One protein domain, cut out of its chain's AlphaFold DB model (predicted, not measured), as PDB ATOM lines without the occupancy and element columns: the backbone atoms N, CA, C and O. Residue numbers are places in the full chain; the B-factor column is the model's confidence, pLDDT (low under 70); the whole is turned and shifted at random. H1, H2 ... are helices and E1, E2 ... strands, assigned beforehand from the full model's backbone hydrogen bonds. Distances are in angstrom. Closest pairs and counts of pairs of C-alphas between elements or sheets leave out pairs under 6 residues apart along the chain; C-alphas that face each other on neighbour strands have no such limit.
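This is residues 72 to 148 of the 155 residues of the protein "DUF1491 family protein" of Lichenibacterium minor (UniProt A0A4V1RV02). One twisted sheet of five strands forms a wall, and the single helix H1 lies lengthwise over one of its faces; the other face has no named helix. A long loop, residues 100 to 112, reaches away from the wall between E3 and E4 and makes one end of the longest axis. The printed part has 77 residues with one named helix and five named strands, in the order E1, E2, E3, E4, H1, E5. Across the mixed sheet the order is E1, E5, E2, E3, E4, and the class is mixed, helices and strands. The whole is compact, with a radius of gyration of the C-alphas of 12.5 A, and elongated, with spans of 36 by 23 by 20 A.

Find C-alpha 72 at (211.009, 219.322, 266.680), where E1 begins; it covers residues 72 to 74. Next comes E2, residues 83 to 88, 16.0 A long, then E3, residues 93 to 99, 20.6 A long. E4 holds residues 113 to 115. Look for C-alpha 124 at (197.017, 212.245, 273.524): from there H1 runs to residue 137, 20.2 A away. E5, residues 142 to 147 and 16.8 A long, ends at C-alpha 147, at (204.633, 221.056, 276.590).

Start at edge strand E1, antiparallel to E5, with N 73 and O 143 2.9 A apart. E5 and E2 are parallel, at 21 degrees; look at N 84 and O 142, 2.8 A apart. The hairpin E2 and E3 is antiparallel at 164 degrees, with N 85 and O 97 2.9 A apart. E3 and edge strand E4 form another hairpin, with N 98 and O 114 2.9 A apart. E2, E3 and E4 make a meander, each strand the antiparallel neighbour of the one before. The sheet is only just strongly twisted, its C-alphas lying up to 4.4 A off the best plane. H1 is on the sheet at a height of 9.4 A, over E2 and, only just, with 3 C-alphas, over E5. It runs along the strands, at 8 degrees to E2 on the local plane. The closest C-alphas of H1 and E3 are those of Ala 124 and Thr 93, 4.7 A apart. In H1 every O i to N i+4 pair is within hydrogen-bond range. E4, H1 and E5 make a split strand-helix-strand unit, two strands running the same way with E2 and E3 between them, and its crossover is right-handed.

The two C-alphas farthest apart are those of Asp 91 and Glu 107, 36.4 A. The printed part has no cut. The link from E3 to E4 is long, with 13 residues. The mean pLDDT of the printed part is 93.6; look in that link for residues 105 to 109, which are under 70.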
ATOM      1  N   LEU A  72     211.221 219.649 268.082       98.31
ATOM      2  CA  LEU A  72     211.009 219.322 266.680       98.31
ATOM      3  C   LEU A  72     210.913 217.801 266.505       98.31
ATOM      4  O   LEU A  72     211.929 217.111 266.443       98.31
ATOM      5  N   ARG A  73     209.687 217.284 266.401       97.81
ATOM      6  CA  ARG A  73     209.388 215.852 266.233       97.81
ATOM      7  C   ARG A  73     209.619 215.352 264.812       97.81
ATOM      8  O   ARG A  73     210.037 214.213 264.618       97.81
ATOM      9  N   ARG A  74     209.325 216.186 263.812       98.31
ATOM     10  CA  ARG A  74     209.488 215.839 262.395       98.31
ATOM     11  C   ARG A  74     209.882 217.053 261.567       98.31
ATOM     12  O   ARG A  74     209.250 218.102 261.669       98.31
ATOM     13  N   ARG A  75     210.886 216.868 260.706       98.00
ATOM     14  CA  ARG A  75     211.250 217.805 259.636       98.00
ATOM     15  C   ARG A  75     210.603 217.380 258.325       98.00
ATOM     16  O   ARG A  75     210.645 216.199 257.988       98.00
ATOM     17  N   GLY A  76     210.071 218.355 257.602       97.44
ATOM     18  CA  GLY A  76     209.585 218.205 256.236       97.44
ATOM     19  C   GLY A  76     210.308 219.153 255.276       97.44
ATOM     20  O   GLY A  76     211.471 219.497 255.506       97.44
ATOM     21  N   SER A  77     209.624 219.624 254.227       97.50
ATOM     22  CA  SER A  77     210.224 220.528 253.233       97.50
ATOM     23  C   SER A  77     210.660 221.865 253.868       97.50
ATOM     24  O   SER A  77     209.810 222.558 254.443       97.50
ATOM     25  N   PRO A  78     211.947 222.265 253.780       96.44
ATOM     26  CA  PRO A  78     212.453 223.492 254.406       96.44
ATOM     27  C   PRO A  78     211.815 224.775 253.878       96.44
ATOM     28  O   PRO A  78     211.629 225.726 254.632       96.44
ATOM     29  N   GLU A  79     211.479 224.815 252.590       93.38
ATOM     30  CA  GLU A  79     211.032 226.048 251.939       93.38
ATOM     31  C   GLU A  79     209.545 226.313 252.166       93.38
ATOM     32  O   GLU A  79     209.159 227.449 252.436       93.38
ATOM     33  N   SER A  80     208.712 225.270 252.100       91.56
ATOM     34  CA  SER A  80     207.256 225.430 252.005       91.56
ATOM     35  C   SER A  80     206.427 224.447 252.831       91.56
ATOM     36  O   SER A  80     205.204 224.592 252.842       91.56
ATOM     37  N   GLY A  81     207.042 223.507 253.562       94.44
ATOM     38  CA  GLY A  81     206.315 222.455 254.284       94.44
ATOM     39  C   GLY A  81     205.197 222.987 255.193       94.44
ATOM     40  O   GLY A  81     205.318 224.064 255.804       94.44
ATOM     41  N   ALA A  82     204.090 222.248 255.278       95.38
ATOM     42  CA  ALA A  82     203.050 222.510 256.267       95.38
ATOM     43  C   ALA A  82     203.618 222.296 257.676       95.38
ATOM     44  O   ALA A  82     204.551 221.520 257.867       95.38
ATOM     45  N   VAL A  83     203.083 223.009 258.667       97.44
ATOM     46  CA  VAL A  83     203.502 222.853 260.064       97.44
ATOM     47  C   VAL A  83     202.277 222.476 260.873       97.44
ATOM     48  O   VAL A  83     201.271 223.182 260.824       97.44
ATOM     49  N   MET A  84     202.381 221.380 261.613       98.19
ATOM     50  CA  MET A  84     201.464 221.029 262.683       98.19
ATOM     51  C   MET A  84     202.139 221.210 264.034       98.19
ATOM     52  O   MET A  84     203.327 220.923 264.200       98.19
ATOM     53  N   ILE A  85     201.361 221.688 264.998       98.62
ATOM     54  CA  ILE A  85     201.803 221.891 266.372       98.62
ATOM     55  C   ILE A  85     200.944 221.014 267.270       98.62
ATOM     56  O   ILE A  85     199.717 221.130 267.261       98.62
ATOM     57  N   LYS A  86     201.591 220.140 268.041       98.62
ATOM     58  CA  LYS A  86     200.962 219.411 269.142       98.62
ATOM     59  C   LYS A  86     201.285 220.133 270.437       98.62
ATOM     60  O   LYS A  86     202.455 220.289 270.757       98.62
ATOM     61  N   VAL A  87     200.263 220.546 271.176       98.62
ATOM     62  CA  VAL A  87     200.432 221.051 272.540       98.62
ATOM     63  C   VAL A  87     200.048 219.936 273.500       98.62
ATOM     64  O   VAL A  87     198.865 219.615 273.614       98.62
ATOM     65  N   ASP A  88     201.038 219.327 274.143       98.25
ATOM     66  CA  ASP A  88     200.848 218.359 275.218       98.25
ATOM     67  C   ASP A  88     200.555 219.106 276.525       98.25
ATOM     68  O   ASP A  88     201.321 219.974 276.957       98.25
ATOM     69  N   ARG A  89     199.414 218.795 277.146       98.00
ATOM     70  CA  ARG A  89     198.967 219.447 278.383       98.00
ATOM     71  C   ARG A  89     199.516 218.784 279.643       98.00
ATOM     72  O   ARG A  89     199.259 219.265 280.746       98.00
ATOM     73  N   LEU A  90     200.301 217.716 279.497       97.69
ATOM     74  CA  LEU A  90     200.905 216.935 280.578       97.69
ATOM     75  C   LEU A  90     199.873 216.314 281.535       97.69
ATOM     76  O   LEU A  90     200.185 216.013 282.688       97.69
ATOM     77  N   ASP A  91     198.643 216.128 281.058       97.62
ATOM     78  CA  ASP A  91     197.518 215.512 281.771       97.62
ATOM     79  C   ASP A  91     196.901 214.333 280.991       97.62
ATOM     80  O   ASP A  91     195.821 213.852 281.328       97.62
ATOM     81  N   GLY A  92     197.598 213.852 279.953       98.12
ATOM     82  CA  GLY A  92     197.111 212.814 279.039       98.12
ATOM     83  C   GLY A  92     196.275 213.350 277.873       98.12
ATOM     84  O   GLY A  92     195.842 212.566 277.028       98.12
ATOM     85  N   THR A  93     196.073 214.669 277.786       98.44
ATOM     86  CA  THR A  93     195.386 215.316 276.666       98.44
ATOM     87  C   THR A  93     196.317 216.215 275.855       98.44
ATOM     88  O   THR A  93     197.339 216.705 276.338       98.44
ATOM     89  N   ALA A  94     195.954 216.449 274.594       98.44
ATOM     90  CA  ALA A  94     196.693 217.310 273.690       98.44
ATOM     91  C   ALA A  94     195.772 218.141 272.788       98.44
ATOM     92  O   ALA A  94     194.697 217.702 272.366       98.44
ATOM     93  N   ALA A  95     196.225 219.342 272.435       98.31
ATOM     94  CA  ALA A  95     195.639 220.142 271.366       98.31
ATOM     95  C   ALA A  95     196.468 219.985 270.084       98.31
ATOM     96  O   ALA A  95     197.692 219.871 270.133       98.31
ATOM     97  N   LEU A  96     195.802 219.988 268.928       98.25
ATOM     98  CA  LEU A  96     196.460 219.941 267.626       98.25
ATOM     99  C   LEU A  96     196.083 221.182 266.831       98.25
ATOM    100  O   LEU A  96     194.899 221.459 266.627       98.25
ATOM    101  N   LEU A  97     197.100 221.889 266.355       98.12
ATOM    102  CA  LEU A  97     196.959 223.051 265.494       98.12
ATOM    103  C   LEU A  97     197.567 222.740 264.128       98.12
ATOM    104  O   LEU A  97     198.685 222.234 264.035       98.12
ATOM    105  N   GLY A  98     196.824 223.045 263.071       96.38
ATOM    106  CA  GLY A  98     197.252 222.898 261.683       96.38
ATOM    107  C   GLY A  98     197.229 224.238 260.954       96.38
ATOM    108  O   GLY A  98     196.759 225.227 261.519       96.38
ATOM    109  N   PRO A  99     197.731 224.296 259.711       94.19
ATOM    110  CA  PRO A  99     197.697 225.518 258.919       94.19
ATOM    111  C   PRO A  99     196.250 225.978 258.706       94.19
ATOM    112  O   PRO A  99     195.389 225.181 258.333       94.19
ATOM    113  N   ALA A 100     195.991 227.266 258.930       91.06
ATOM    114  CA  ALA A 100     194.685 227.854 258.660       91.06
ATOM    115  C   ALA A 100     194.330 227.729 257.165       91.06
ATOM    116  O   ALA A 100     195.207 227.934 256.313       91.06
ATOM    117  N   PRO A 101     193.062 227.435 256.820       84.50
ATOM    118  CA  PRO A 101     192.584 227.533 255.447       84.50
ATOM    119  C   PRO A 101     192.855 228.925 254.872       84.50
ATOM    120  O   PRO A 101     192.812 229.922 255.587       84.50
ATOM    121  N   GLN A 102     193.071 229.021 253.560       73.19
ATOM    122  CA  GLN A 102     193.378 230.304 252.918       73.19
ATOM    123  C   GLN A 102     192.270 231.359 253.098       73.19
ATOM    124  O   GLN A 102     192.559 232.547 253.071       73.19
ATOM    125  N   SER A 103     191.021 230.942 253.324       75.75
ATOM    126  CA  SER A 103     189.897 231.832 253.648       75.75
ATOM    127  C   SER A 103     189.968 232.457 255.047       75.75
ATOM    128  O   SER A 103     189.290 233.447 255.296       75.75
ATOM    129  N   GLU A 104     190.740 231.861 255.954       71.50
ATOM    130  CA  GLU A 104     190.911 232.300 257.348       71.50
ATOM    131  C   GLU A 104     192.314 232.874 257.609       71.50
ATOM    132  O   GLU A 104     192.548 233.505 258.638       71.50
ATOM    133  N   ALA A 105     193.255 232.667 256.684       69.25
ATOM    134  CA  ALA A 105     194.584 233.253 256.746       69.25
ATOM    135  C   ALA A 105     194.521 234.768 256.493       69.25
ATOM    136  O   ALA A 105     193.852 235.230 255.569       69.25
ATOM    137  N   ALA A 106     195.244 235.543 257.304       65.75
ATOM    138  CA  ALA A 106     195.370 236.979 257.101       65.75
ATOM    139  C   ALA A 106     196.022 237.290 255.738       65.75
ATOM    140  O   ALA A 106     196.890 236.562 255.251       65.75
ATOM    141  N   GLU A 107     195.626 238.409 255.123       65.62
ATOM    142  CA  GLU A 107     196.164 238.855 253.825       65.62
ATOM    143  C   GLU A 107     197.638 239.309 253.896       65.62
ATOM    144  O   GLU A 107     198.251 239.637 252.877       65.62
ATOM    145  N   ASP A 108     198.229 239.313 255.094       67.19
ATOM    146  CA  ASP A 108     199.606 239.730 255.363       67.19
ATOM    147  C   ASP A 108     200.671 238.699 254.942       67.19
ATOM    148  O   ASP A 108     201.860 239.022 254.914       67.19
ATOM    149  N   GLY A 109     200.262 237.485 254.553       67.06
ATOM    150  CA  GLY A 109     201.163 236.413 254.117       67.06
ATOM    151  C   GLY A 109     201.806 235.628 255.266       67.06
ATOM    152  O   GLY A 109     202.646 234.751 255.018       67.06
ATOM    153  N   LEU A 110     201.412 235.896 256.515       80.44
ATOM    154  CA  LEU A 110     201.900 235.181 257.688       80.44
ATOM    155  C   LEU A 110     201.250 233.796 257.816       80.44
ATOM    156  O   LEU A 110     200.157 233.513 257.320       80.44
ATOM    157  N   ARG A 111     201.961 232.878 258.476       88.31
ATOM    158  CA  ARG A 111     201.453 231.528 258.740       88.31
ATOM    159  C   ARG A 111     200.500 231.580 259.934       88.31
ATOM    160  O   ARG A 111     200.948 231.765 261.058       88.31
ATOM    161  N   ALA A 112     199.212 231.387 259.673       91.06
ATOM    162  CA  ALA A 112     198.184 231.238 260.697       91.06
ATOM    163  C   ALA A 112     197.917 229.756 261.003       91.06
ATOM    164  O   ALA A 112     198.108 228.891 260.138       91.06
ATOM    165  N   PHE A 113     197.458 229.480 262.223       94.38
ATOM    166  CA  PHE A 113     197.136 228.133 262.683       94.38
ATOM    167  C   PHE A 113     195.762 228.088 263.340       94.38
ATOM    168  O   PHE A 113     195.367 229.033 264.020       94.38
ATOM    169  N   VAL A 114     195.069 226.964 263.172       95.25
ATOM    170  CA  VAL A 114     193.738 226.720 263.739       95.25
ATOM    171  C   VAL A 114     193.653 225.322 264.357       95.25
ATOM    172  O   VAL A 114     194.370 224.418 263.909       95.25
ATOM    173  N   PRO A 115     192.781 225.108 265.359       96.25
ATOM    174  CA  PRO A 115     192.477 223.774 265.861       96.25
ATOM    175  C   PRO A 115     191.986 222.841 264.751       96.25
ATOM    176  O   PRO A 115     191.113 223.197 263.963       96.25
ATOM    177  N   VAL A 116     192.525 221.620 264.701       95.81
ATOM    178  CA  VAL A 116     192.101 220.587 263.724       95.81
ATOM    179  C   VAL A 116     190.999 219.666 264.261       95.81
ATOM    180  O   VAL A 116     190.626 218.670 263.631       95.81
ATOM    181  N   HIS A 117     190.500 219.975 265.454       95.56
ATOM    182  CA  HIS A 117     189.407 219.304 266.143       95.56
ATOM    183  C   HIS A 117     188.594 220.347 266.932       95.56
ATOM    184  O   HIS A 117     189.001 221.504 267.030       95.56
ATOM    185  N   ARG A 118     187.389 219.975 267.383       94.25
ATOM    186  CA  ARG A 118     186.425 220.923 267.977       94.25
ATOM    187  C   ARG A 118     186.643 221.157 269.466       94.25
ATOM    188  O   ARG A 118     186.330 222.239 269.956       94.25
ATOM    189  N   ASP A 119     187.095 220.130 270.171       96.25
ATOM    190  CA  ASP A 119     187.257 220.183 271.616       96.25
ATOM    191  C   ASP A 119     188.509 220.995 271.985       96.25
ATOM    192  O   ASP A 119     189.439 221.107 271.191       96.25
ATOM    193  N   PRO A 120     188.598 221.572 273.194       92.94
ATOM    194  CA  PRO A 120     189.803 222.298 273.604       92.94
ATOM    195  C   PRO A 120     191.063 221.416 273.635       92.94
ATOM    196  O   PRO A 120     192.174 221.898 273.436       92.94
ATOM    197  N   ALA A 121     190.888 220.121 273.904       96.56
ATOM    198  CA  ALA A 121     191.917 219.093 273.848       96.56
ATOM    199  C   ALA A 121     191.263 217.732 273.587       96.56
ATOM    200  O   ALA A 121     190.088 217.529 273.891       96.56
ATOM    201  N   ILE A 122     192.040 216.804 273.045       98.38
ATOM    202  CA  ILE A 122     191.660 215.407 272.822       98.38
ATOM    203  C   ILE A 122     192.629 214.489 273.564       98.38
ATOM    204  O   ILE A 122     193.684 214.937 274.007       98.38
ATOM    205  N   ASP A 123     192.296 213.206 273.683       98.50
ATOM    206  CA  ASP A 123     193.232 212.193 274.179       98.50
ATOM    207  C   ASP A 123     194.567 212.241 273.410       98.50
ATOM    208  O   ASP A 123     194.587 212.370 272.179       98.50
ATOM    209  N   ALA A 124     195.689 212.148 274.126       97.88
ATOM    210  CA  ALA A 124     197.017 212.245 273.524       97.88
ATOM    211  C   ALA A 124     197.279 211.125 272.500       97.88
ATOM    212  O   ALA A 124     197.886 211.377 271.459       97.88
ATOM    213  N   GLY A 125     196.770 209.911 272.733       98.31
ATOM    214  CA  GLY A 125     196.843 208.810 271.770       98.31
ATOM    215  C   GLY A 125     196.047 209.105 270.498       98.31
ATOM    216  O   GLY A 125     196.555 208.931 269.389       98.31
ATOM    217  N   ALA A 126     194.836 209.649 270.641       98.19
ATOM    218  CA  ALA A 126     194.035 210.105 269.506       98.19
ATOM    219  C   ALA A 126     194.727 211.229 268.710       98.19
ATOM    220  O   ALA A 126     194.644 211.253 267.476       98.19
ATOM    221  N   ALA A 127     195.441 212.136 269.387       98.25
ATOM    222  CA  ALA A 127     196.250 213.161 268.734       98.25
ATOM    223  C   ALA A 127     197.403 212.550 267.918       98.25
ATOM    224  O   ALA A 127     197.583 212.907 266.752       98.25
ATOM    225  N   GLU A 128     198.139 211.588 268.482       98.12
ATOM    226  CA  GLU A 128     199.209 210.874 267.772       98.12
ATOM    227  C   GLU A 128     198.687 210.119 266.543       98.12
ATOM    228  O   GLU A 128     199.291 210.169 265.471       98.12
ATOM    229  N   ASP A 129     197.538 209.453 266.652       98.38
ATOM    230  CA  ASP A 129     196.938 208.751 265.518       98.38
ATOM    231  C   ASP A 129     196.489 209.705 264.412       98.38
ATOM    232  O   ASP A 129     196.599 209.379 263.227       98.38
ATOM    233  N   ARG A 130     196.033 210.909 264.772       97.88
ATOM    234  CA  ARG A 130     195.744 211.958 263.792       97.88
ATOM    235  C   ARG A 130     197.025 212.424 263.102       97.88
ATOM    236  O   ARG A 130     197.047 212.453 261.877       97.88
ATOM    237  N   LEU A 131     198.094 212.701 263.851       98.06
ATOM    238  CA  LEU A 131     199.390 213.091 263.281       98.06
ATOM    239  C   LEU A 131     199.941 212.030 262.320       98.06
ATOM    240  O   LEU A 131     200.402 212.378 261.236       98.06
ATOM    241  N   LYS A 132     199.842 210.738 262.655       98.00
ATOM    242  CA  LYS A 132     200.251 209.645 261.753       98.00
ATOM    243  C   LYS A 132     199.499 209.670 260.424       98.00
ATOM    244  O   LYS A 132     200.109 209.441 259.382       98.00
ATOM    245  N   ARG A 133     198.189 209.947 260.444       97.88
ATOM    246  CA  ARG A 133     197.387 210.074 259.215       97.88
ATOM    247  C   ARG A 133     197.864 211.257 258.381       97.88
ATOM    248  O   ARG A 133     198.092 211.087 257.193       97.88
ATOM    249  N   GLU A 134     198.074 212.413 259.007       97.31
ATOM    250  CA  GLU A 134     198.542 213.632 258.332       97.31
ATOM    251  C   GLU A 134     199.935 213.446 257.712       97.31
ATOM    252  O   GLU A 134     200.141 213.838 256.572       97.31
ATOM    253  N   ILE A 135     200.855 212.742 258.386       97.38
ATOM    254  CA  ILE A 135     202.153 212.346 257.805       97.38
ATOM    255  C   ILE A 135     201.969 211.462 256.560       97.38
ATOM    256  O   ILE A 135     202.740 211.564 255.608       97.38
ATOM    257  N   GLY A 136     200.975 210.570 256.569       97.12
ATOM    258  CA  GLY A 136     200.652 209.729 255.416       97.12
ATOM    259  C   GLY A 136     200.081 210.513 254.231       97.12
ATOM    260  O   GLY A 136     200.288 210.110 253.089       97.12
ATOM    261  N   PHE A 137     199.386 211.625 254.492       96.38
ATOM    262  CA  PHE A 137     198.848 212.511 253.458       96.38
ATOM    263  C   PHE A 137     199.889 213.505 252.928       96.38
ATOM    264  O   PHE A 137     199.959 213.714 251.719       96.38
ATOM    265  N   ASP A 138     200.695 214.095 253.813       96.19
ATOM    266  CA  ASP A 138     201.731 215.076 253.488       96.19
ATOM    267  C   ASP A 138     203.096 214.630 254.056       96.19
ATOM    268  O   ASP A 138     203.402 214.863 255.234       96.19
ATOM    269  N   PRO A 139     203.962 213.996 253.241       94.88
ATOM    270  CA  PRO A 139     205.288 213.583 253.687       94.88
ATOM    271  C   PRO A 139     206.211 214.772 254.009       94.88
ATOM    272  O   PRO A 139     207.173 214.585 254.765       94.88
ATOM    273  N   ASP A 140     205.901 215.974 253.506       96.69
ATOM    274  CA  ASP A 140     206.639 217.222 253.734       96.69
ATOM    275  C   ASP A 140     206.160 217.986 254.985       96.69
ATOM    276  O   ASP A 140     206.601 219.116 255.238       96.69
ATOM    277  N   LEU A 141     205.301 217.365 255.797       97.69
ATOM    278  CA  LEU A 141     204.792 217.918 257.045       97.69
ATOM    279  C   LEU A 141     205.885 218.050 258.118       97.69
ATOM    280  O   LEU A 141     206.618 217.108 258.437       97.69
ATOM    281  N   TRP A 142     205.921 219.222 258.749       98.50
ATOM    282  CA  TRP A 142     206.660 219.494 259.975       98.50
ATOM    283  C   TRP A 142     205.777 219.275 261.197       98.50
ATOM    284  O   TRP A 142     204.607 219.654 261.195       98.50
ATOM    285  N   ILE A 143     206.362 218.733 262.265       98.56
ATOM    286  CA  ILE A 143     205.679 218.572 263.552       98.56
ATOM    287  C   ILE A 143     206.547 219.173 264.647       98.56
ATOM    288  O   ILE A 143     207.673 218.719 264.869       98.56
ATOM    289  N   VAL A 144     205.997 220.169 265.336       98.69
ATOM    290  CA  VAL A 144     206.553 220.725 266.572       98.69
ATOM    291  C   VAL A 144     205.659 220.302 267.727       98.69
ATOM    292  O   VAL A 144     204.436 220.381 267.641       98.69
ATOM    293  N   GLU A 145     206.270 219.831 268.799       98.56
ATOM    294  CA  GLU A 145     205.598 219.474 270.040       98.56
ATOM    295  C   GLU A 145     205.946 220.500 271.111       98.56
ATOM    296  O   GLU A 145     207.098 220.910 271.212       98.56
ATOM    297  N   VAL A 146     204.945 220.947 271.860       98.69
ATOM    298  CA  VAL A 146     205.046 221.973 272.901       98.69
ATOM    299  C   VAL A 146     204.438 221.407 274.172       98.69
ATOM    300  O   VAL A 146     203.318 220.909 274.131       98.69
ATOM    301  N   GLU A 147     205.140 221.503 275.292       98.19
ATOM    302  CA  GLU A 147     204.633 221.056 276.590       98.19
ATOM    303  C   GLU A 147     204.182 222.263 277.420       98.19
ATOM    304  O   GLU A 147     205.001 223.048 277.900       98.19
ATOM    305  N   ASP A 148     202.871 222.422 277.609       97.69
ATOM    306  CA  ASP A 148     202.306 223.494 278.434       97.69
ATOM    307  C   ASP A 148     200.987 223.050 279.075       97.69
ATOM    308  O   ASP A 148     199.990 222.800 278.398       97.69
TER     309      ASP A 148